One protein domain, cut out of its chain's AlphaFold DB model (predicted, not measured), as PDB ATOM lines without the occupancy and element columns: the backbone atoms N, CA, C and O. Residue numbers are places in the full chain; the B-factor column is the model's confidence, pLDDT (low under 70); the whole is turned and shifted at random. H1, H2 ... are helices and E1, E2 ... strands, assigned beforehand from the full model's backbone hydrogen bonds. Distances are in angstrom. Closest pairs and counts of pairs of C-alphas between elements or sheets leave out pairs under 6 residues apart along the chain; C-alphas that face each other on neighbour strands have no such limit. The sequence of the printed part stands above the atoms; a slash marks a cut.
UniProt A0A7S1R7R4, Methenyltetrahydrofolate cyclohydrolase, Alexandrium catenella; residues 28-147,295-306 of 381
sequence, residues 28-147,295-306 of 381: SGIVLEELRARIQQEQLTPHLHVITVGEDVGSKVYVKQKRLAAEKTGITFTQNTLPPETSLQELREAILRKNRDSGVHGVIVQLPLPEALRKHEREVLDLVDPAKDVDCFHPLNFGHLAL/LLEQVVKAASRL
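AT A GLANCE: This is residues 28 to 147 and 295 to 306 of the 381 residues of the protein "Methenyltetrahydrofolate cyclohydrolase" of Alexandrium catenella (UniProt A0A7S1R7R4). A small parallel sheet of three strands, in the order E2, E1, E3, lies between helices in three layers, helices on both faces of a sheet: H2 and H7 on one face, H3 on the other. H1 packs on one end of H2 and on H7, while H4 and H5 follow E3 and H6 comes after a long link. The printed part has 132 residues, with seven named helices and three named strands in the order H1, E1, H2, E2, H3, E3, H4, H5, H6, H7; the class is mostly helix. It is compact, with a radius of gyration of the C-alphas of 14.7 A and spans of 44 by 34 by 26 A.

HOW THE PARTS SIT: H1, residues 28 to 41, touches H2, residues 57 to 73, at a steep tilt of 45 degrees; H2 does so with residues 69 to 73 alone, and the closest C-alphas, of Arg 36 and Thr 73, are 4.4 A apart. With residues 35 to 39 alone, H1 only just touches residues 297 to 300 of H7, residues 295 to 306, with 3 pairs of C-alphas within 8 A, the closest being Leu 35 and Glu 297 at 6.6 A. E1, residues 47 to 53, is the inner strand, parallel to E2, residues 76 to 82, where N 50 and O 78 are 2.9 A apart, within hydrogen-bond range. E1 is also parallel to E3, residues 106 to 109, with N 51 and O 108 at 2.8 A. E1, H2, E2 form a strand-helix-strand unit, two parallel neighbour strands with a helix between, with a right-handed crossover. H2 is on the sheet at a height of 9.6 A, along the strands. H3, residues 88 to 99, is on the opposite face at a height of 9.6 A, over E1; E2, H3, E3 form a split unit, E1 being between its strands, also right-handed. H7 is on the sheet; its closest C-alpha pair with E3 is Val 299 and Gly 106, 5.4 A. H5, residues 121 to 126, only grazes the sheet; it meets H4, residues 115 to 118, only through their link. H6, residues 139 to 146, is apart from H3. In H1, H3, H5, H6 and H7 every O i to N i+4 pair is within hydrogen-bond range, in H2 12 of 13; H4 is too short for one.

IN THESE COORDINATES: H1 begins at C-alpha 28 (8.449, -30.032, 60.615) and is 19.9 A long. E1 measures 20.0 A, H2 25.1 A, E2 19.8 A, H3 16.5 A, E3 10.3 A, H6 10.1 A. H7, 16.6 A, ends at C-alpha 306 (-5.145, -50.444, 57.670).

THE WHOLE: The two farthest C-alphas, of Gln 41 and Ala 116, are 44.9 A apart. Residues 148 to 294 are not printed; C-alphas 147 and 295 are 20.9 A apart across the cut. The link from H5 to H6 is long, 12 residues. The mean pLDDT of the printed part is 94.1, and no printed residue is under 70.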
ATOM      1  N   SER A  28       8.527 -28.872  61.513       98.19
ATOM      2  CA  SER A  28       8.449 -30.032  60.615       98.19
ATOM      3  C   SER A  28       9.521 -31.075  60.930       98.19
ATOM      4  O   SER A  28       9.227 -32.262  60.877       98.19
ATOM      5  N   GLY A  29      10.730 -30.661  61.325       98.19
ATOM      6  CA  GLY A  29      11.772 -31.583  61.779       98.19
ATOM      7  C   GLY A  29      11.343 -32.385  63.009       98.19
ATOM      8  O   GLY A  29      11.496 -33.600  63.013       98.19
ATOM      9  N   ILE A  30      10.737 -31.721  63.998       98.25
ATOM     10  CA  ILE A  30      10.201 -32.372  65.206       98.25
ATOM     11  C   ILE A  30       9.123 -33.393  64.825       98.25
ATOM     12  O   ILE A  30       9.198 -34.543  65.245       98.25
ATOM     13  N   VAL A  31       8.171 -33.005  63.968       98.19
ATOM     14  CA  VAL A  31       7.106 -33.913  63.512       98.19
ATOM     15  C   VAL A  31       7.684 -35.140  62.806       98.19
ATOM     16  O   VAL A  31       7.249 -36.254  63.070       98.19
ATOM     17  N   LEU A  32       8.678 -34.980  61.929       98.44
ATOM     18  CA  LEU A  32       9.277 -36.125  61.236       98.44
ATOM     19  C   LEU A  32       9.979 -37.093  62.208       98.44
ATOM     20  O   LEU A  32       9.871 -38.303  62.025       98.44
ATOM     21  N   GLU A  33      10.648 -36.602  63.253       98.25
ATOM     22  CA  GLU A  33      11.243 -37.481  64.273       98.25
ATOM     23  C   GLU A  33      10.171 -38.213  65.099       98.25
ATOM     24  O   GLU A  33      10.296 -39.417  65.328       98.25
ATOM     25  N   GLU A  34       9.077 -37.535  65.470       97.56
ATOM     26  CA  GLU A  34       7.922 -38.171  66.124       97.56
ATOM     27  C   GLU A  34       7.337 -39.298  65.258       97.56
ATOM     28  O   GLU A  34       7.080 -40.399  65.750       97.56
ATOM     29  N   LEU A  35       7.174 -39.057  63.952       97.94
ATOM     30  CA  LEU A  35       6.673 -40.064  63.016       97.94
ATOM     31  C   LEU A  35       7.620 -41.253  62.898       97.94
ATOM     32  O   LEU A  35       7.165 -42.393  62.914       97.94
ATOM     33  N   ARG A  36       8.930 -41.010  62.808       98.25
ATOM     34  CA  ARG A  36       9.930 -42.077  62.752       98.25
ATOM     35  C   ARG A  36       9.871 -42.962  63.997       98.25
ATOM     36  O   ARG A  36       9.847 -44.186  63.870       98.25
ATOM     37  N   ALA A  37       9.826 -42.350  65.181       96.12
ATOM     38  CA  ALA A  37       9.717 -43.072  66.445       96.12
ATOM     39  C   ALA A  37       8.427 -43.904  66.494       96.12
ATOM     40  O   ALA A  37       8.468 -45.093  66.810       96.12
ATOM     41  N   ARG A  38       7.300 -43.310  66.087       93.38
ATOM     42  CA  ARG A  38       6.002 -43.989  66.028       93.38
ATOM     43  C   ARG A  38       6.008 -45.188  65.079       93.38
ATOM     44  O   ARG A  38       5.543 -46.256  65.456       93.38
ATOM     45  N   ILE A  39       6.560 -45.036  63.873       95.19
ATOM     46  CA  ILE A  39       6.669 -46.118  62.881       95.19
ATOM     47  C   ILE A  39       7.442 -47.307  63.459       95.19
ATOM     48  O   ILE A  39       7.019 -48.447  63.291       95.19
ATOM     49  N   GLN A  40       8.550 -47.047  64.158       92.69
ATOM     50  CA  GLN A  40       9.353 -48.095  64.789       92.69
ATOM     51  C   GLN A  40       8.618 -48.761  65.957       92.69
ATOM     52  O   GLN A  40       8.604 -49.986  66.047       92.69
ATOM     53  N   GLN A  41       7.994 -47.966  66.828       88.81
ATOM     54  CA  GLN A  41       7.278 -48.458  68.004       88.81
ATOM     55  C   GLN A  41       6.067 -49.321  67.626       88.81
ATOM     56  O   GLN A  41       5.852 -50.372  68.224       88.81
ATOM     57  N   GLU A  42       5.286 -48.886  66.637       85.62
ATOM     58  CA  GLU A  42       4.091 -49.591  66.157       85.62
ATOM     59  C   GLU A  42       4.408 -50.632  65.062       85.62
ATOM     60  O   GLU A  42       3.495 -51.278  64.558       85.62
ATOM     61  N   GLN A  43       5.684 -50.804  64.684       89.81
ATOM     62  CA  GLN A  43       6.137 -51.715  63.618       89.81
ATOM     63  C   GLN A  43       5.375 -51.529  62.293       89.81
ATOM     64  O   GLN A  43       5.063 -52.486  61.581       89.81
ATOM     65  N   LEU A  44       5.061 -50.280  61.954       89.50
ATOM     66  CA  LEU A  44       4.296 -49.955  60.755       89.50
ATOM     67  C   LEU A  44       5.185 -50.006  59.510       89.50
ATOM     68  O   LEU A  44       6.350 -49.612  59.537       89.50
ATOM     69  N   THR A  45       4.596 -50.371  58.374       95.31
ATOM     70  CA  THR A  45       5.231 -50.262  57.049       95.31
ATOM     71  C   THR A  45       4.464 -49.278  56.159       95.31
ATOM     72  O   THR A  45       3.887 -49.675  55.143       95.31
ATOM     73  N   PRO A  46       4.385 -47.987  56.539       97.62
ATOM     74  CA  PRO A  46       3.616 -46.998  55.797       97.62
ATOM     75  C   PRO A  46       4.152 -46.820  54.377       97.62
ATOM     76  O   PRO A  46       5.362 -46.806  54.135       97.62
ATOM     77  N   HIS A  47       3.233 -46.629  53.432       98.19
ATOM     78  CA  HIS A  47       3.553 -46.509  52.012       98.19
ATOM     79  C   HIS A  47       2.704 -45.424  51.368       98.19
ATOM     80  O   HIS A  47       1.478 -45.533  51.296       98.19
ATOM     81  N   LEU A  48       3.383 -44.389  50.880       98.56
ATOM     82  CA  LEU A  48       2.809 -43.329  50.070       98.56
ATOM     83  C   LEU A  48       3.078 -43.580  48.578       98.56
ATOM     84  O   LEU A  48       4.229 -43.699  48.141       98.56
ATOM     85  N   HIS A  49       2.012 -43.605  47.784       98.31
ATOM     86  CA  HIS A  49       2.077 -43.619  46.329       98.31
ATOM     87  C   HIS A  49       1.628 -42.276  45.750       98.31
ATOM     88  O   HIS A  49       0.536 -41.795  46.043       98.31
ATOM     89  N   VAL A  50       2.459 -41.677  44.899       97.62
ATOM     90  CA  VAL A  50       2.159 -40.407  44.229       97.62
ATOM     91  C   VAL A  50       2.036 -40.621  42.727       97.62
ATOM     92  O   VAL A  50       2.940 -41.160  42.096       97.62
ATOM     93  N   ILE A  51       0.940 -40.151  42.145       96.88
ATOM     94  CA  ILE A  51       0.697 -40.139  40.704       96.88
ATOM     95  C   ILE A  51       0.874 -38.703  40.209       96.88
ATOM     96  O   ILE A  51       0.238 -37.783  40.716       96.88
ATOM     97  N   THR A  52       1.745 -38.503  39.224       95.19
ATOM     98  CA  THR A  52       1.961 -37.213  38.547       95.19
ATOM     99  C   THR A  52       1.629 -37.361  37.071       95.19
ATOM    100  O   THR A  52       2.002 -38.376  36.488       95.19
ATOM    101  N   VAL A  53       0.987 -36.364  36.457       94.81
ATOM    102  CA  VAL A  53       0.690 -36.361  35.015       94.81
ATOM    103  C   VAL A  53       1.379 -35.172  34.352       94.81
ATOM    104  O   VAL A  53       1.105 -34.023  34.692       94.81
ATOM    105  N   GLY A  54       2.274 -35.450  33.407       88.31
ATOM    106  CA  GLY A  54       3.092 -34.442  32.740       88.31
ATOM    107  C   GLY A  54       4.212 -33.873  33.612       88.31
ATOM    108  O   GLY A  54       4.615 -34.448  34.627       88.31
ATOM    109  N   GLU A  55       4.743 -32.725  33.192       76.12
ATOM    110  CA  GLU A  55       5.891 -32.084  33.829       76.12
ATOM    111  C   GLU A  55       5.581 -30.649  34.266       76.12
ATOM    112  O   GLU A  55       5.786 -29.698  33.519       76.12
ATOM    113  N   ASP A  56       5.142 -30.479  35.512       77.31
ATOM    114  CA  ASP A  56       5.069 -29.163  36.149       77.31
ATOM    115  C   ASP A  56       6.273 -28.935  37.083       77.31
ATOM    116  O   ASP A  56       6.577 -29.743  37.970       77.31
ATOM    117  N   VAL A  57       6.975 -27.812  36.898       70.62
ATOM    118  CA  VAL A  57       8.183 -27.459  37.665       70.62
ATOM    119  C   VAL A  57       7.861 -27.261  39.151       70.62
ATOM    120  O   VAL A  57       8.665 -27.627  40.012       70.62
ATOM    121  N   GLY A  58       6.684 -26.710  39.477       71.38
ATOM    122  CA  GLY A  58       6.213 -26.579  40.859       71.38
ATOM    123  C   GLY A  58       6.054 -27.938  41.535       71.38
ATOM    124  O   GLY A  58       6.643 -28.188  42.591       71.38
ATOM    125  N   SER A  59       5.342 -28.835  40.866       76.94
ATOM    126  CA  SER A  59       5.048 -30.194  41.304       76.94
ATOM    127  C   SER A  59       6.313 -31.022  41.522       76.94
ATOM    128  O   SER A  59       6.433 -31.677  42.557       76.94
ATOM    129  N   LYS A  60       7.314 -30.938  40.630       82.12
ATOM    130  CA  LYS A  60       8.596 -31.658  40.790       82.12
ATOM    131  C   LYS A  60       9.294 -31.318  42.110       82.12
ATOM    132  O   LYS A  60       9.825 -32.210  42.774       82.12
ATOM    133  N   VAL A  61       9.278 -30.047  42.520       83.00
ATOM    134  CA  VAL A  61       9.891 -29.622  43.787       83.00
ATOM    135  C   VAL A  61       9.121 -30.186  44.979       83.00
ATOM    136  O   VAL A  61       9.742 -30.778  45.859       83.00
ATOM    137  N   TYR A  62       7.791 -30.070  45.000       83.62
ATOM    138  CA  TYR A  62       6.976 -30.605  46.097       83.62
ATOM    139  C   TYR A  62       7.084 -32.127  46.223       83.62
ATOM    140  O   TYR A  62       7.282 -32.638  47.323       83.62
ATOM    141  N   VAL A  63       7.029 -32.857  45.108       91.06
ATOM    142  CA  VAL A  63       7.183 -34.319  45.090       91.06
ATOM    143  C   VAL A  63       8.567 -34.732  45.589       91.06
ATOM    144  O   VAL A  63       8.678 -35.662  46.388       91.06
ATOM    145  N   LYS A  64       9.623 -34.004  45.202       92.69
ATOM    146  CA  LYS A  64      10.970 -34.219  45.744       92.69
ATOM    147  C   LYS A  64      11.006 -34.023  47.263       92.69
ATOM    148  O   LYS A  64      11.597 -34.846  47.951       92.69
ATOM    149  N   GLN A  65      10.367 -32.977  47.794       92.38
ATOM    150  CA  GLN A  65      10.313 -32.759  49.245       92.38
ATOM    151  C   GLN A  65       9.541 -33.869  49.971       92.38
ATOM    152  O   GLN A  65      10.012 -34.347  50.999       92.38
ATOM    153  N   LYS A  66       8.411 -34.334  49.413       94.94
ATOM    154  CA  LYS A  66       7.653 -35.483  49.946       94.94
ATOM    155  C   LYS A  66       8.526 -36.736  50.024       94.94
ATOM    156  O   LYS A  66       8.561 -37.381  51.067       94.94
ATOM    157  N   ARG A  67       9.280 -37.039  48.961       96.81
ATOM    158  CA  ARG A  67      10.213 -38.175  48.928       96.81
ATOM    159  C   ARG A  67      11.292 -38.064  50.007       96.81
ATOM    160  O   ARG A  67      11.458 -38.991  50.786       96.81
ATOM    161  N   LEU A  68      11.970 -36.918  50.095       96.75
ATOM    162  CA  LEU A  68      13.034 -36.704  51.083       96.75
ATOM    163  C   LEU A  68      12.520 -36.796  52.528       96.75
ATOM    164  O   LEU A  68      13.220 -37.291  53.406       96.75
ATOM    165  N   ALA A  69      11.308 -36.309  52.799       97.00
ATOM    166  CA  ALA A  69      10.695 -36.420  54.120       97.00
ATOM    167  C   ALA A  69      10.251 -37.862  54.437       97.00
ATOM    168  O   ALA A  69      10.409 -38.319  55.570       97.00
ATOM    169  N   ALA A  70       9.757 -38.603  53.440       97.50
ATOM    170  CA  ALA A  70       9.417 -40.017  53.582       97.50
ATOM    171  C   ALA A  70      10.664 -40.870  53.885       97.50
ATOM    172  O   ALA A  70      10.655 -41.669  54.818       97.50
ATOM    173  N   GLU A  71      11.779 -40.618  53.192       96.12
ATOM    174  CA  GLU A  71      13.065 -41.283  53.452       96.12
ATOM    175  C   GLU A  71      13.555 -41.063  54.893       96.12
ATOM    176  O   GLU A  71      14.015 -42.002  55.540       96.12
ATOM    177  N   LYS A  72      13.405 -39.847  55.436       96.25
ATOM    178  CA  LYS A  72      13.794 -39.530  56.824       96.25
ATOM    179  C   LYS A  72      12.973 -40.269  57.880       96.25
ATOM    180  O   LYS A  72      13.479 -40.531  58.967       96.25
ATOM    181  N   THR A  73      11.718 -40.576  57.572       97.44
ATOM    182  CA  THR A  73      10.774 -41.218  58.502       97.44
ATOM    183  C   THR A  73      10.758 -42.740  58.374       97.44
ATOM    184  O   THR A  73      10.289 -43.415  59.283       97.44
ATOM    185  N   GLY A  74      11.290 -43.289  57.277       96.88
ATOM    186  CA  GLY A  74      11.172 -44.710  56.939       96.88
ATOM    187  C   GLY A  74       9.876 -45.059  56.199       96.88
ATOM    188  O   GLY A  74       9.560 -46.236  56.042       96.88
ATOM    189  N   ILE A  75       9.121 -44.060  55.728       98.31
ATOM    190  CA  ILE A  75       7.933 -44.274  54.898       98.31
ATOM    191  C   ILE A  75       8.371 -44.701  53.495       98.31
ATOM    192  O   ILE A  75       9.159 -44.017  52.839       98.31
ATOM    193  N   THR A  76       7.805 -45.799  52.993       98.50
ATOM    194  CA  THR A  76       8.018 -46.208  51.602       98.50
ATOM    195  C   THR A  76       7.386 -45.176  50.673       98.50
ATOM    196  O   THR A  76       6.193 -44.886  50.765       98.50
ATOM    197  N   PHE A  77       8.178 -44.622  49.759       98.38
ATOM    198  CA  PHE A  77       7.712 -43.651  48.774       98.38
ATOM    199  C   PHE A  77       7.835 -44.221  47.366       98.38
ATOM    200  O   PHE A  77       8.914 -44.613  46.928       98.38
ATOM    201  N   THR A  78       6.736 -44.203  46.620       98.00
ATOM    202  CA  THR A  78       6.737 -44.578  45.203       98.00
ATOM    203  C   THR A  78       6.042 -43.515  44.375       98.00
ATOM    204  O   THR A  78       5.085 -42.892  44.830       98.00
ATOM    205  N   GLN A  79       6.517 -43.321  43.149       96.00
ATOM    206  CA  GLN A  79       5.957 -42.351  42.222       96.00
ATOM    207  C   GLN A  79       5.678 -43.016  40.878       96.00
ATOM    208  O   GLN A  79       6.544 -43.704  40.342       96.00
ATOM    209  N   ASN A  80       4.490 -42.771  40.335       94.94
ATOM    210  CA  ASN A  80       4.136 -43.077  38.959       94.94
ATOM    211  C   ASN A  80       4.031 -41.767  38.167       94.94
ATOM    212  O   ASN A  80       3.153 -40.946  38.440       94.94
ATOM    213  N   THR A  81       4.935 -41.564  37.210       95.06
ATOM    214  CA  THR A  81       4.914 -40.397  36.322       95.06
ATOM    215  C   THR A  81       4.292 -40.788  34.994       95.06
ATOM    216  O   THR A  81       4.910 -41.487  34.196       95.06
ATOM    217  N   LEU A  82       3.067 -40.325  34.776       95.44
ATOM    218  CA  LEU A  82       2.318 -40.503  33.545       95.44
ATOM    219  C   LEU A  82       2.622 -39.344  32.577       95.44
ATOM    220  O   LEU A  82       2.853 -38.215  33.028       95.44
ATOM    221  N   PRO A  83       2.641 -39.589  31.259       94.88
ATOM    222  CA  PRO A  83       2.937 -38.556  30.271       94.88
ATOM    223  C   PRO A  83       1.829 -37.481  30.187       94.88
ATOM    224  O   PRO A  83       0.698 -37.733  30.609       94.88
ATOM    225  N   PRO A  84       2.101 -36.268  29.672       92.94
ATOM    226  CA  PRO A  84       1.101 -35.194  29.618       92.94
ATOM    227  C   PRO A  84      -0.112 -35.507  28.722       92.94
ATOM    228  O   PRO A  84      -1.192 -34.973  28.963       92.94
ATOM    229  N   GLU A  85       0.045 -36.387  27.733       94.19
ATOM    230  CA  GLU A  85      -1.000 -36.888  26.829       94.19
ATOM    231  C   GLU A  85      -1.882 -38.000  27.426       94.19
ATOM    232  O   GLU A  85      -2.776 -38.498  26.744       94.19
ATOM    233  N   THR A  86      -1.656 -38.372  28.691       96.19
ATOM    234  CA  THR A  86      -2.449 -39.384  29.404       96.19
ATOM    235  C   THR A  86      -3.939 -39.072  29.328       96.19
ATOM    236  O   THR A  86      -4.395 -37.982  29.687       96.19
ATOM    237  N   SER A  87      -4.719 -40.059  28.903       96.94
ATOM    238  CA  SER A  87      -6.173 -39.987  28.891       96.94
ATOM    239  C   SER A  87      -6.751 -40.078  30.304       96.94
ATOM    240  O   SER A  87      -6.148 -40.622  31.232       96.94
ATOM    241  N   LEU A  88      -7.987 -39.602  30.473       97.12
ATOM    242  CA  LEU A  88      -8.702 -39.765  31.737       97.12
ATOM    243  C   LEU A  88      -8.787 -41.244  32.141       97.12
ATOM    244  O   LEU A  88      -8.557 -41.570  33.299       97.12
ATOM    245  N   GLN A  89      -9.074 -42.140  31.194       97.62
ATOM    246  CA  GLN A  89      -9.228 -43.567  31.472       97.62
ATOM    247  C   GLN A  89      -7.935 -44.199  32.011       97.62
ATOM    248  O   GLN A  89      -7.980 -44.911  33.012       97.62
ATOM    249  N   GLU A  90      -6.781 -43.887  31.421       97.44
ATOM    250  CA  GLU A  90      -5.479 -44.376  31.901       97.44
ATOM    251  C   GLU A  90      -5.165 -43.867  33.317       97.44
ATOM    252  O   GLU A  90      -4.699 -44.629  34.170       97.44
ATOM    253  N   LEU A  91      -5.474 -42.598  33.606       97.81
ATOM    254  CA  LEU A  91      -5.320 -42.034  34.948       97.81
ATOM    255  C   LEU A  91      -6.243 -42.729  35.963       97.81
ATOM    256  O   LEU A  91      -5.799 -43.089  37.055       97.81
ATOM    257  N   ARG A  92      -7.508 -42.975  35.595       98.00
ATOM    258  CA  ARG A  92      -8.472 -43.716  36.426       98.00
ATOM    259  C   ARG A  92      -7.945 -45.106  36.765       98.00
ATOM    260  O   ARG A  92      -7.972 -45.513  37.925       98.00
ATOM    261  N   GLU A  93      -7.432 -45.830  35.778       97.75
ATOM    262  CA  GLU A  93      -6.877 -47.170  35.973       97.75
ATOM    263  C   GLU A  93      -5.645 -47.167  36.882       97.75
ATOM    264  O   GLU A  93      -5.517 -48.043  37.743       97.75
ATOM    265  N   ALA A  94      -4.767 -46.169  36.746       97.81
ATOM    266  CA  ALA A  94      -3.608 -46.009  37.619       97.81
ATOM    267  C   ALA A  94      -4.015 -45.800  39.090       97.81
ATOM    268  O   ALA A  94      -3.435 -46.431  39.979       97.81
ATOM    269  N   ILE A  95      -5.037 -44.974  39.345       98.00
ATOM    270  CA  ILE A  95      -5.577 -44.720  40.692       98.00
ATOM    271  C   ILE A  95      -6.229 -45.985  41.256       98.00
ATOM    272  O   ILE A  95      -5.860 -46.447  42.335       98.00
ATOM    273  N   LEU A  96      -7.141 -46.610  40.503       96.62
ATOM    274  CA  LEU A  96      -7.871 -47.799  40.953       96.62
ATOM    275  C   LEU A  96      -6.943 -48.980  41.255       96.62
ATOM    276  O   LEU A  96      -7.185 -49.732  42.201       96.62
ATOM    277  N   ARG A  97      -5.853 -49.130  40.492       97.25
ATOM    278  CA  ARG A  97      -4.822 -50.134  40.777       97.25
ATOM    279  C   ARG A  97      -4.213 -49.931  42.165       97.25
ATOM    280  O   ARG A  97      -3.963 -50.910  42.856       97.25
ATOM    281  N   LYS A  98      -3.997 -48.681  42.581       97.31
ATOM    282  CA  LYS A  98      -3.380 -48.342  43.872       97.31
ATOM    283  C   LYS A  98      -4.368 -48.311  45.032       97.31
ATOM    284  O   LYS A  98      -3.999 -48.662  46.152       97.31
ATOM    285  N   ASN A  99      -5.641 -48.047  44.763       93.88
ATOM    286  CA  ASN A  99      -6.701 -48.282  45.744       93.88
ATOM    287  C   ASN A  99      -6.764 -49.760  46.164       93.88
ATOM    288  O   ASN A  99      -6.869 -50.053  47.349       93.88
ATOM    289  N   ARG A 100      -6.614 -50.694  45.216       92.31
ATOM    290  CA  ARG A 100      -6.668 -52.147  45.481       92.31
ATOM    291  C   ARG A 100      -5.389 -52.734  46.086       92.31
ATOM    292  O   ARG A 100      -5.405 -53.861  46.563       92.31
ATOM    293  N   ASP A 101      -4.288 -51.996  46.043       92.81
ATOM    294  CA  ASP A 101      -2.981 -52.450  46.518       92.81
ATOM    295  C   ASP A 101      -2.909 -52.374  48.050       92.81
ATOM    296  O   ASP A 101      -2.763 -51.288  48.609       92.81
ATOM    297  N   SER A 102      -3.042 -53.509  48.735       89.69
ATOM    298  CA  SER A 102      -3.040 -53.590  50.204       89.69
ATOM    299  C   SER A 102      -1.728 -53.127  50.845       89.69
ATOM    300  O   SER A 102      -1.741 -52.747  52.010       89.69
ATOM    301  N   GLY A 103      -0.623 -53.083  50.090       93.31
ATOM    302  CA  GLY A 103       0.644 -52.518  50.560       93.31
ATOM    303  C   GLY A 103       0.682 -50.987  50.557       93.31
ATOM    304  O   GLY A 103       1.549 -50.406  51.201       93.31
ATOM    305  N   VAL A 104      -0.247 -50.320  49.859       96.81
ATOM    306  CA  VAL A 104      -0.314 -48.855  49.749       96.81
ATOM    307  C   VAL A 104      -1.313 -48.286  50.748       96.81
ATOM    308  O   VAL A 104      -2.488 -48.653  50.736       96.81
ATOM    309  N   HIS A 105      -0.864 -47.312  51.537       97.56
ATOM    310  CA  HIS A 105      -1.637 -46.710  52.628       97.56
ATOM    311  C   HIS A 105      -2.079 -45.276  52.323       97.56
ATOM    312  O   HIS A 105      -3.084 -44.818  52.848       97.56
ATOM    313  N   GLY A 106      -1.357 -44.571  51.450       97.94
ATOM    314  CA  GLY A 106      -1.732 -43.245  50.970       97.94
ATOM    315  C   GLY A 106      -1.596 -43.144  49.459       97.94
ATOM    316  O   GLY A 106      -0.598 -43.599  48.897       97.94
ATOM    317  N   VAL A 107      -2.576 -42.526  48.804       98.25
ATOM    318  CA  VAL A 107      -2.546 -42.232  47.368       98.25
ATOM    319  C   VAL A 107      -2.734 -40.735  47.168       98.25
ATOM    320  O   VAL A 107      -3.676 -40.147  47.684       98.25
ATOM    321  N   ILE A 108      -1.839 -40.121  46.398       96.50
ATOM    322  CA  ILE A 108      -1.947 -38.716  46.001       96.50
ATOM    323  C   ILE A 108      -1.948 -38.635  44.488       96.50
ATOM    324  O   ILE A 108      -1.034 -39.147  43.841       96.50
ATOM    325  N   VAL A 109      -2.910 -37.903  43.935       95.44
ATOM    326  CA  VAL A 109      -2.809 -37.384  42.573       95.44
ATOM    327  C   VAL A 109      -2.292 -35.954  42.655       95.44
ATOM    328  O   VAL A 109      -2.933 -35.075  43.226       95.44
ATOM    329  N   GLN A 110      -1.085 -35.726  42.146       93.00
ATOM    330  CA  GLN A 110      -0.417 -34.438  42.258       93.00
ATOM    331  C   GLN A 110      -1.042 -33.425  41.293       93.00
ATOM    332  O   GLN A 110      -1.051 -33.630  40.081       93.00
ATOM    333  N   LEU A 111      -1.514 -32.315  41.857       90.56
ATOM    334  CA  LEU A 111      -2.051 -31.169  41.127       90.56
ATOM    335  C   LEU A 111      -0.958 -30.116  40.851       90.56
ATOM    336  O   LEU A 111       0.005 -30.042  41.626       90.56
ATOM    337  N   PRO A 112      -1.122 -29.266  39.816       89.62
ATOM    338  CA  PRO A 112      -2.247 -29.231  38.872       89.62
ATOM    339  C   PRO A 112      -2.177 -30.341  37.815       89.62
ATOM    340  O   PRO A 112      -1.095 -30.755  37.406       89.62
ATOM    341  N   LEU A 113      -3.339 -30.782  37.329       92.00
ATOM    342  CA  LEU A 113      -3.407 -31.659  36.158       92.00
ATOM    343  C   LEU A 113      -3.096 -30.882  34.858       92.00
ATOM    344  O   LEU A 113      -3.333 -29.662  34.792       92.00
ATOM    345  N   PRO A 114      -2.618 -31.565  33.798       92.31
ATOM    346  CA  PRO A 114      -2.507 -30.984  32.463       92.31
ATOM    347  C   PRO A 114      -3.839 -30.411  31.984       92.31
ATOM    348  O   PRO A 114      -4.906 -30.883  32.374       92.31
ATOM    349  N   GLU A 115      -3.783 -29.416  31.100       92.31
ATOM    350  CA  GLU A 115      -4.958 -28.666  30.637       92.31
ATOM    351  C   GLU A 115      -6.110 -29.559  30.157       92.31
ATOM    352  O   GLU A 115      -7.253 -29.347  30.561       92.31
ATOM    353  N   ALA A 116      -5.799 -30.615  29.398       92.62
ATOM    354  CA  ALA A 116      -6.779 -31.579  28.896       92.62
ATOM    355  C   ALA A 116      -7.571 -32.300  30.007       92.62
ATOM    356  O   ALA A 116      -8.726 -32.680  29.797       92.62
ATOM    357  N   LEU A 117      -6.976 -32.462  31.193       94.56
ATOM    358  CA  LEU A 117      -7.559 -33.162  32.338       94.56
ATOM    359  C   LEU A 117      -8.057 -32.226  33.445       94.56
ATOM    360  O   LEU A 117      -8.742 -32.694  34.349       94.56
ATOM    361  N   ARG A 118      -7.786 -30.912  33.386       92.19
ATOM    362  CA  ARG A 118      -8.188 -29.958  34.443       92.19
ATOM    363  C   ARG A 118      -9.680 -30.007  34.763       92.19
ATOM    364  O   ARG A 118     -10.061 -29.961  35.926       92.19
ATOM    365  N   LYS A 119     -10.534 -30.164  33.746       94.44
ATOM    366  CA  LYS A 119     -11.994 -30.274  33.932       94.44
ATOM    367  C   LYS A 119     -12.428 -31.531  34.706       94.44
ATOM    368  O   LYS A 119     -13.545 -31.568  35.206       94.44
ATOM    369  N   HIS A 120     -11.553 -32.531  34.807       95.81
ATOM    370  CA  HIS A 120     -11.773 -33.791  35.519       95.81
ATOM    371  C   HIS A 120     -11.094 -33.827  36.893       95.81
ATOM    372  O   HIS A 120     -11.103 -34.869  37.536       95.81
ATOM    373  N   GLU A 121     -10.512 -32.722  37.371       93.44
ATOM    374  CA  GLU A 121      -9.788 -32.690  38.648       93.44
ATOM    375  C   GLU A 121     -10.619 -33.263  39.805       93.44
ATOM    376  O   GLU A 121     -10.152 -34.148  40.518       93.44
ATOM    377  N   ARG A 122     -11.878 -32.832  39.947       93.38
ATOM    378  CA  ARG A 122     -12.757 -33.328  41.014       93.38
ATOM    379  C   ARG A 122     -13.040 -34.824  40.883       93.38
ATOM    380  O   ARG A 122     -12.929 -35.535  41.875       93.38
ATOM    381  N   GLU A 123     -13.340 -35.288  39.670       94.94
ATOM    382  CA  GLU A 123     -13.580 -36.705  39.366       94.94
ATOM    383  C   GLU A 123     -12.356 -37.563  39.721       94.94
ATOM    384  O   GLU A 123     -12.483 -38.618  40.330       94.94
ATOM    385  N   VAL A 124     -11.160 -37.082  39.388       95.56
ATOM    386  CA  VAL A 124      -9.887 -37.748  39.681       95.56
ATOM    387  C   VAL A 124      -9.622 -37.831  41.184       95.56
ATOM    388  O   VAL A 124      -9.201 -38.877  41.672       95.56
ATOM    389  N   LEU A 125      -9.878 -36.752  41.926       94.62
ATOM    390  CA  LEU A 125      -9.714 -36.734  43.381       94.62
ATOM    391  C   LEU A 125     -10.758 -37.613  44.093       94.62
ATOM    392  O   LEU A 125     -10.427 -38.267  45.076       94.62
ATOM    393  N   ASP A 126     -11.994 -37.666  43.589       94.81
ATOM    394  CA  ASP A 126     -13.073 -38.520  44.120       94.81
ATOM    395  C   ASP A 126     -12.812 -40.015  43.909       94.81
ATOM    396  O   ASP A 126     -13.389 -40.852  44.596       94.81
ATOM    397  N   LEU A 127     -11.942 -40.372  42.965       96.94
ATOM    398  CA  LEU A 127     -11.589 -41.764  42.707       96.94
ATOM    399  C   LEU A 127     -10.587 -42.335  43.703       96.94
ATOM    400  O   LEU A 127     -10.422 -43.553  43.735       96.94
ATOM    401  N   VAL A 128      -9.891 -41.505  44.479       97.75
ATOM    402  CA  VAL A 128      -8.988 -41.992  45.527       97.75
ATOM    403  C   VAL A 128      -9.821 -42.630  46.635       97.75
ATOM    404  O   VAL A 128     -10.774 -42.026  47.117       97.75
ATOM    405  N   ASP A 129      -9.472 -43.854  47.044       96.81
ATOM    406  CA  ASP A 129     -10.180 -44.537  48.133       96.81
ATOM    407  C   ASP A 129     -10.162 -43.660  49.401       96.81
ATOM    408  O   ASP A 129      -9.073 -43.254  49.822       96.81
ATOM    409  N   PRO A 130     -11.313 -43.383  50.048       95.56
ATOM    410  CA  PRO A 130     -11.364 -42.580  51.268       95.56
ATOM    411  C   PRO A 130     -10.413 -43.061  52.366       95.56
ATOM    412  O   PRO A 130      -9.890 -42.243  53.116       95.56
ATOM    413  N   ALA A 131     -10.149 -44.367  52.463       95.31
ATOM    414  CA  ALA A 131      -9.230 -44.933  53.447       95.31
ATOM    415  C   ALA A 131      -7.747 -44.652  53.139       95.31
ATOM    416  O   ALA A 131      -6.905 -44.840  54.017       95.31
ATOM    417  N   LYS A 132      -7.433 -44.202  51.917       97.44
ATOM    418  CA  LYS A 132      -6.084 -43.856  51.437       97.44
ATOM    419  C   LYS A 132      -5.943 -42.390  51.012       97.44
ATOM    420  O   LYS A 132      -4.870 -41.985  50.559       97.44
ATOM    421  N   ASP A 133      -7.001 -41.597  51.152       97.06
ATOM    422  CA  ASP A 133      -7.033 -40.161  50.874       97.06
ATOM    423  C   ASP A 133      -6.380 -39.372  52.023       97.06
ATOM    424  O   ASP A 133      -7.017 -38.731  52.857       97.06
ATOM    425  N   VAL A 134      -5.053 -39.448  52.058       96.81
ATOM    426  CA  VAL A 134      -4.196 -38.836  53.085       96.81
ATOM    427  C   VAL A 134      -4.087 -37.309  52.968       96.81
ATOM    428  O   VAL A 134      -3.502 -36.680  53.842       96.81
ATOM    429  N   ASP A 135      -4.655 -36.713  51.915       93.19
ATOM    430  CA  ASP A 135      -4.795 -35.259  51.749       93.19
ATOM    431  C   ASP A 135      -6.216 -34.757  52.098       93.19
ATOM    432  O   ASP A 135      -6.454 -33.548  52.098       93.19
ATOM    433  N   CYS A 136      -7.147 -35.656  52.457       95.94
ATOM    434  CA  CYS A 136      -8.523 -35.335  52.852       95.94
ATOM    435  C   CYS A 136      -9.278 -34.508  51.787       95.94
ATOM    436  O   CYS A 136      -9.989 -33.540  52.075       95.94
ATOM    437  N   PHE A 137      -9.108 -34.874  50.516       93.81
ATOM    438  CA  PHE A 137      -9.824 -34.251  49.402       93.81
ATOM    439  C   PHE A 137     -11.090 -35.005  49.016       93.81
ATOM    440  O   PHE A 137     -11.962 -34.421  48.361       93.81
ATOM    441  N   HIS A 138     -11.220 -36.273  49.401       96.06
ATOM    442  CA  HIS A 138     -12.398 -37.077  49.130       96.06
ATOM    443  C   HIS A 138     -13.606 -36.515  49.910       96.06
ATOM    444  O   HIS A 138     -13.498 -36.278  51.118       96.06
ATOM    445  N   PRO A 139     -14.782 -36.334  49.274       94.56
ATOM    446  CA  PRO A 139     -15.961 -35.734  49.903       94.56
ATOM    447  C   PRO A 139     -16.380 -36.404  51.213       94.56
ATOM    448  O   PRO A 139     -16.798 -35.718  52.134       94.56
ATOM    449  N   LEU A 140     -16.222 -37.728  51.317       95.38
ATOM    450  CA  LEU A 140     -16.476 -38.472  52.556       95.38
ATOM    451  C   LEU A 140     -15.589 -37.995  53.721       95.38
ATOM    452  O   LEU A 140     -16.103 -37.670  54.787       95.38
ATOM    453  N   ASN A 141     -14.272 -37.895  53.514       95.06
ATOM    454  CA  ASN A 141     -13.347 -37.421  54.547       95.06
ATOM    455  C   ASN A 141     -13.567 -35.943  54.866       95.06
ATOM    456  O   ASN A 141     -13.553 -35.558  56.034       95.06
ATOM    457  N   PHE A 142     -13.845 -35.129  53.847       95.19
ATOM    458  CA  PHE A 142     -14.197 -33.726  54.043       95.19
ATOM    459  C   PHE A 142     -15.518 -33.565  54.817       95.19
ATOM    460  O   PHE A 142     -15.639 -32.682  55.661       95.19
ATOM    461  N   GLY A 143     -16.503 -34.433  54.573       95.31
ATOM    462  CA  GLY A 143     -17.760 -34.484  55.318       95.31
ATOM    463  C   GLY A 143     -17.537 -34.846  56.784       95.31
ATOM    464  O   GLY A 143     -18.036 -34.153  57.664       95.31
ATOM    465  N   HIS A 144     -16.713 -35.861  57.059       93.62
ATOM    466  CA  HIS A 144     -16.291 -36.200  58.422       93.62
ATOM    467  C   HIS A 144     -15.576 -35.039  59.123       93.62
ATOM    468  O   HIS A 144     -15.841 -34.774  60.291       93.62
ATOM    469  N   LEU A 145     -14.710 -34.315  58.410       93.38
ATOM    470  CA  LEU A 145     -14.093 -33.092  58.920       93.38
ATOM    471  C   LEU A 145     -15.145 -32.027  59.263       93.38
ATOM    472  O   LEU A 145     -15.079 -31.429  60.331       93.38
ATOM    473  N   ALA A 146     -16.115 -31.796  58.378       93.81
ATOM    474  CA  ALA A 146     -17.165 -30.806  58.597       93.81
ATOM    475  C   ALA A 146     -18.070 -31.142  59.793       93.81
ATOM    476  O   ALA A 146     -18.553 -30.233  60.457       93.81
ATOM    477  N   LEU A 147     -18.260 -32.432  60.083       91.81
ATOM    478  CA  LEU A 147     -19.012 -32.927  61.240       91.81
ATOM    479  C   LEU A 147     -18.197 -32.943  62.547       91.81
ATOM    480  O   LEU A 147     -18.720 -33.374  63.568       91.81
ATOM    481  N   LEU A 295       1.174 -34.202  56.009       98.00
ATOM    482  CA  LEU A 295       0.777 -35.202  55.019       98.00
ATOM    483  C   LEU A 295       1.300 -36.594  55.400       98.00
ATOM    484  O   LEU A 295       0.553 -37.567  55.394       98.00
ATOM    485  N   LEU A 296       2.588 -36.702  55.735       98.38
ATOM    486  CA  LEU A 296       3.184 -37.982  56.123       98.38
ATOM    487  C   LEU A 296       2.592 -38.521  57.430       98.38
ATOM    488  O   LEU A 296       2.419 -39.731  57.560       98.38
ATOM    489  N   GLU A 297       2.198 -37.642  58.350       98.25
ATOM    490  CA  GLU A 297       1.425 -38.025  59.535       98.25
ATOM    491  C   GLU A 297       0.102 -38.707  59.155       98.25
ATOM    492  O   GLU A 297      -0.246 -39.733  59.744       98.25
ATOM    493  N   GLN A 298      -0.594 -38.223  58.118       98.06
ATOM    494  CA  GLN A 298      -1.806 -38.881  57.621       98.06
ATOM    495  C   GLN A 298      -1.504 -40.247  56.989       98.06
ATOM    496  O   GLN A 298      -2.291 -41.174  57.156       98.06
ATOM    497  N   VAL A 299      -0.353 -40.421  56.328       98.25
ATOM    498  CA  VAL A 299       0.076 -41.728  55.789       98.25
ATOM    499  C   VAL A 299       0.341 -42.729  56.911       98.25
ATOM    500  O   VAL A 299      -0.092 -43.876  56.820       98.25
ATOM    501  N   VAL A 300       1.012 -42.307  57.986       97.50
ATOM    502  CA  VAL A 300       1.228 -43.154  59.171       97.50
ATOM    503  C   VAL A 300      -0.104 -43.486  59.840       97.50
ATOM    504  O   VAL A 300      -0.336 -44.641  60.193       97.50
ATOM    505  N   LYS A 301      -1.023 -42.515  59.943       95.56
ATOM    506  CA  LYS A 301      -2.390 -42.745  60.435       95.56
ATOM    507  C   LYS A 301      -3.139 -43.759  59.566       95.56
ATOM    508  O   LYS A 301      -3.798 -44.641  60.107       95.56
ATOM    509  N   ALA A 302      -3.030 -43.662  58.242       95.38
ATOM    510  CA  ALA A 302      -3.651 -44.605  57.318       95.38
ATOM    511  C   ALA A 302      -3.063 -46.011  57.482       95.38
ATOM    512  O   ALA A 302      -3.819 -46.970  57.601       95.38
ATOM    513  N   ALA A 303      -1.736 -46.128  57.584       94.50
ATOM    514  CA  ALA A 303      -1.063 -47.397  57.841       94.50
ATOM    515  C   ALA A 303      -1.514 -48.017  59.167       94.50
ATOM    516  O   ALA A 303      -1.976 -49.141  59.170       94.50
ATOM    517  N   SER A 304      -1.520 -47.265  60.267       88.75
ATOM    518  CA  SER A 304      -2.005 -47.748  61.573       88.75
ATOM    519  C   SER A 304      -3.493 -48.160  61.557       88.75
ATOM    520  O   SER A 304      -3.916 -49.052  62.283       88.75
ATOM    521  N   ARG A 305      -4.324 -47.550  60.696       86.06
ATOM    522  CA  ARG A 305      -5.746 -47.925  60.529       86.06
ATOM    523  C   ARG A 305      -5.962 -49.152  59.639       86.06
ATOM    524  O   ARG A 305      -6.982 -49.824  59.791       86.06
ATOM    525  N   LEU A 306      -5.072 -49.375  58.673       81.12
ATOM    526  CA  LEU A 306      -5.145 -50.444  57.670       81.12
ATOM    527  C   LEU A 306      -4.265 -51.652  58.023       81.12
ATOM    528  O   LEU A 306      -4.467 -52.735  57.485       81.12
TER     529      LEU A 306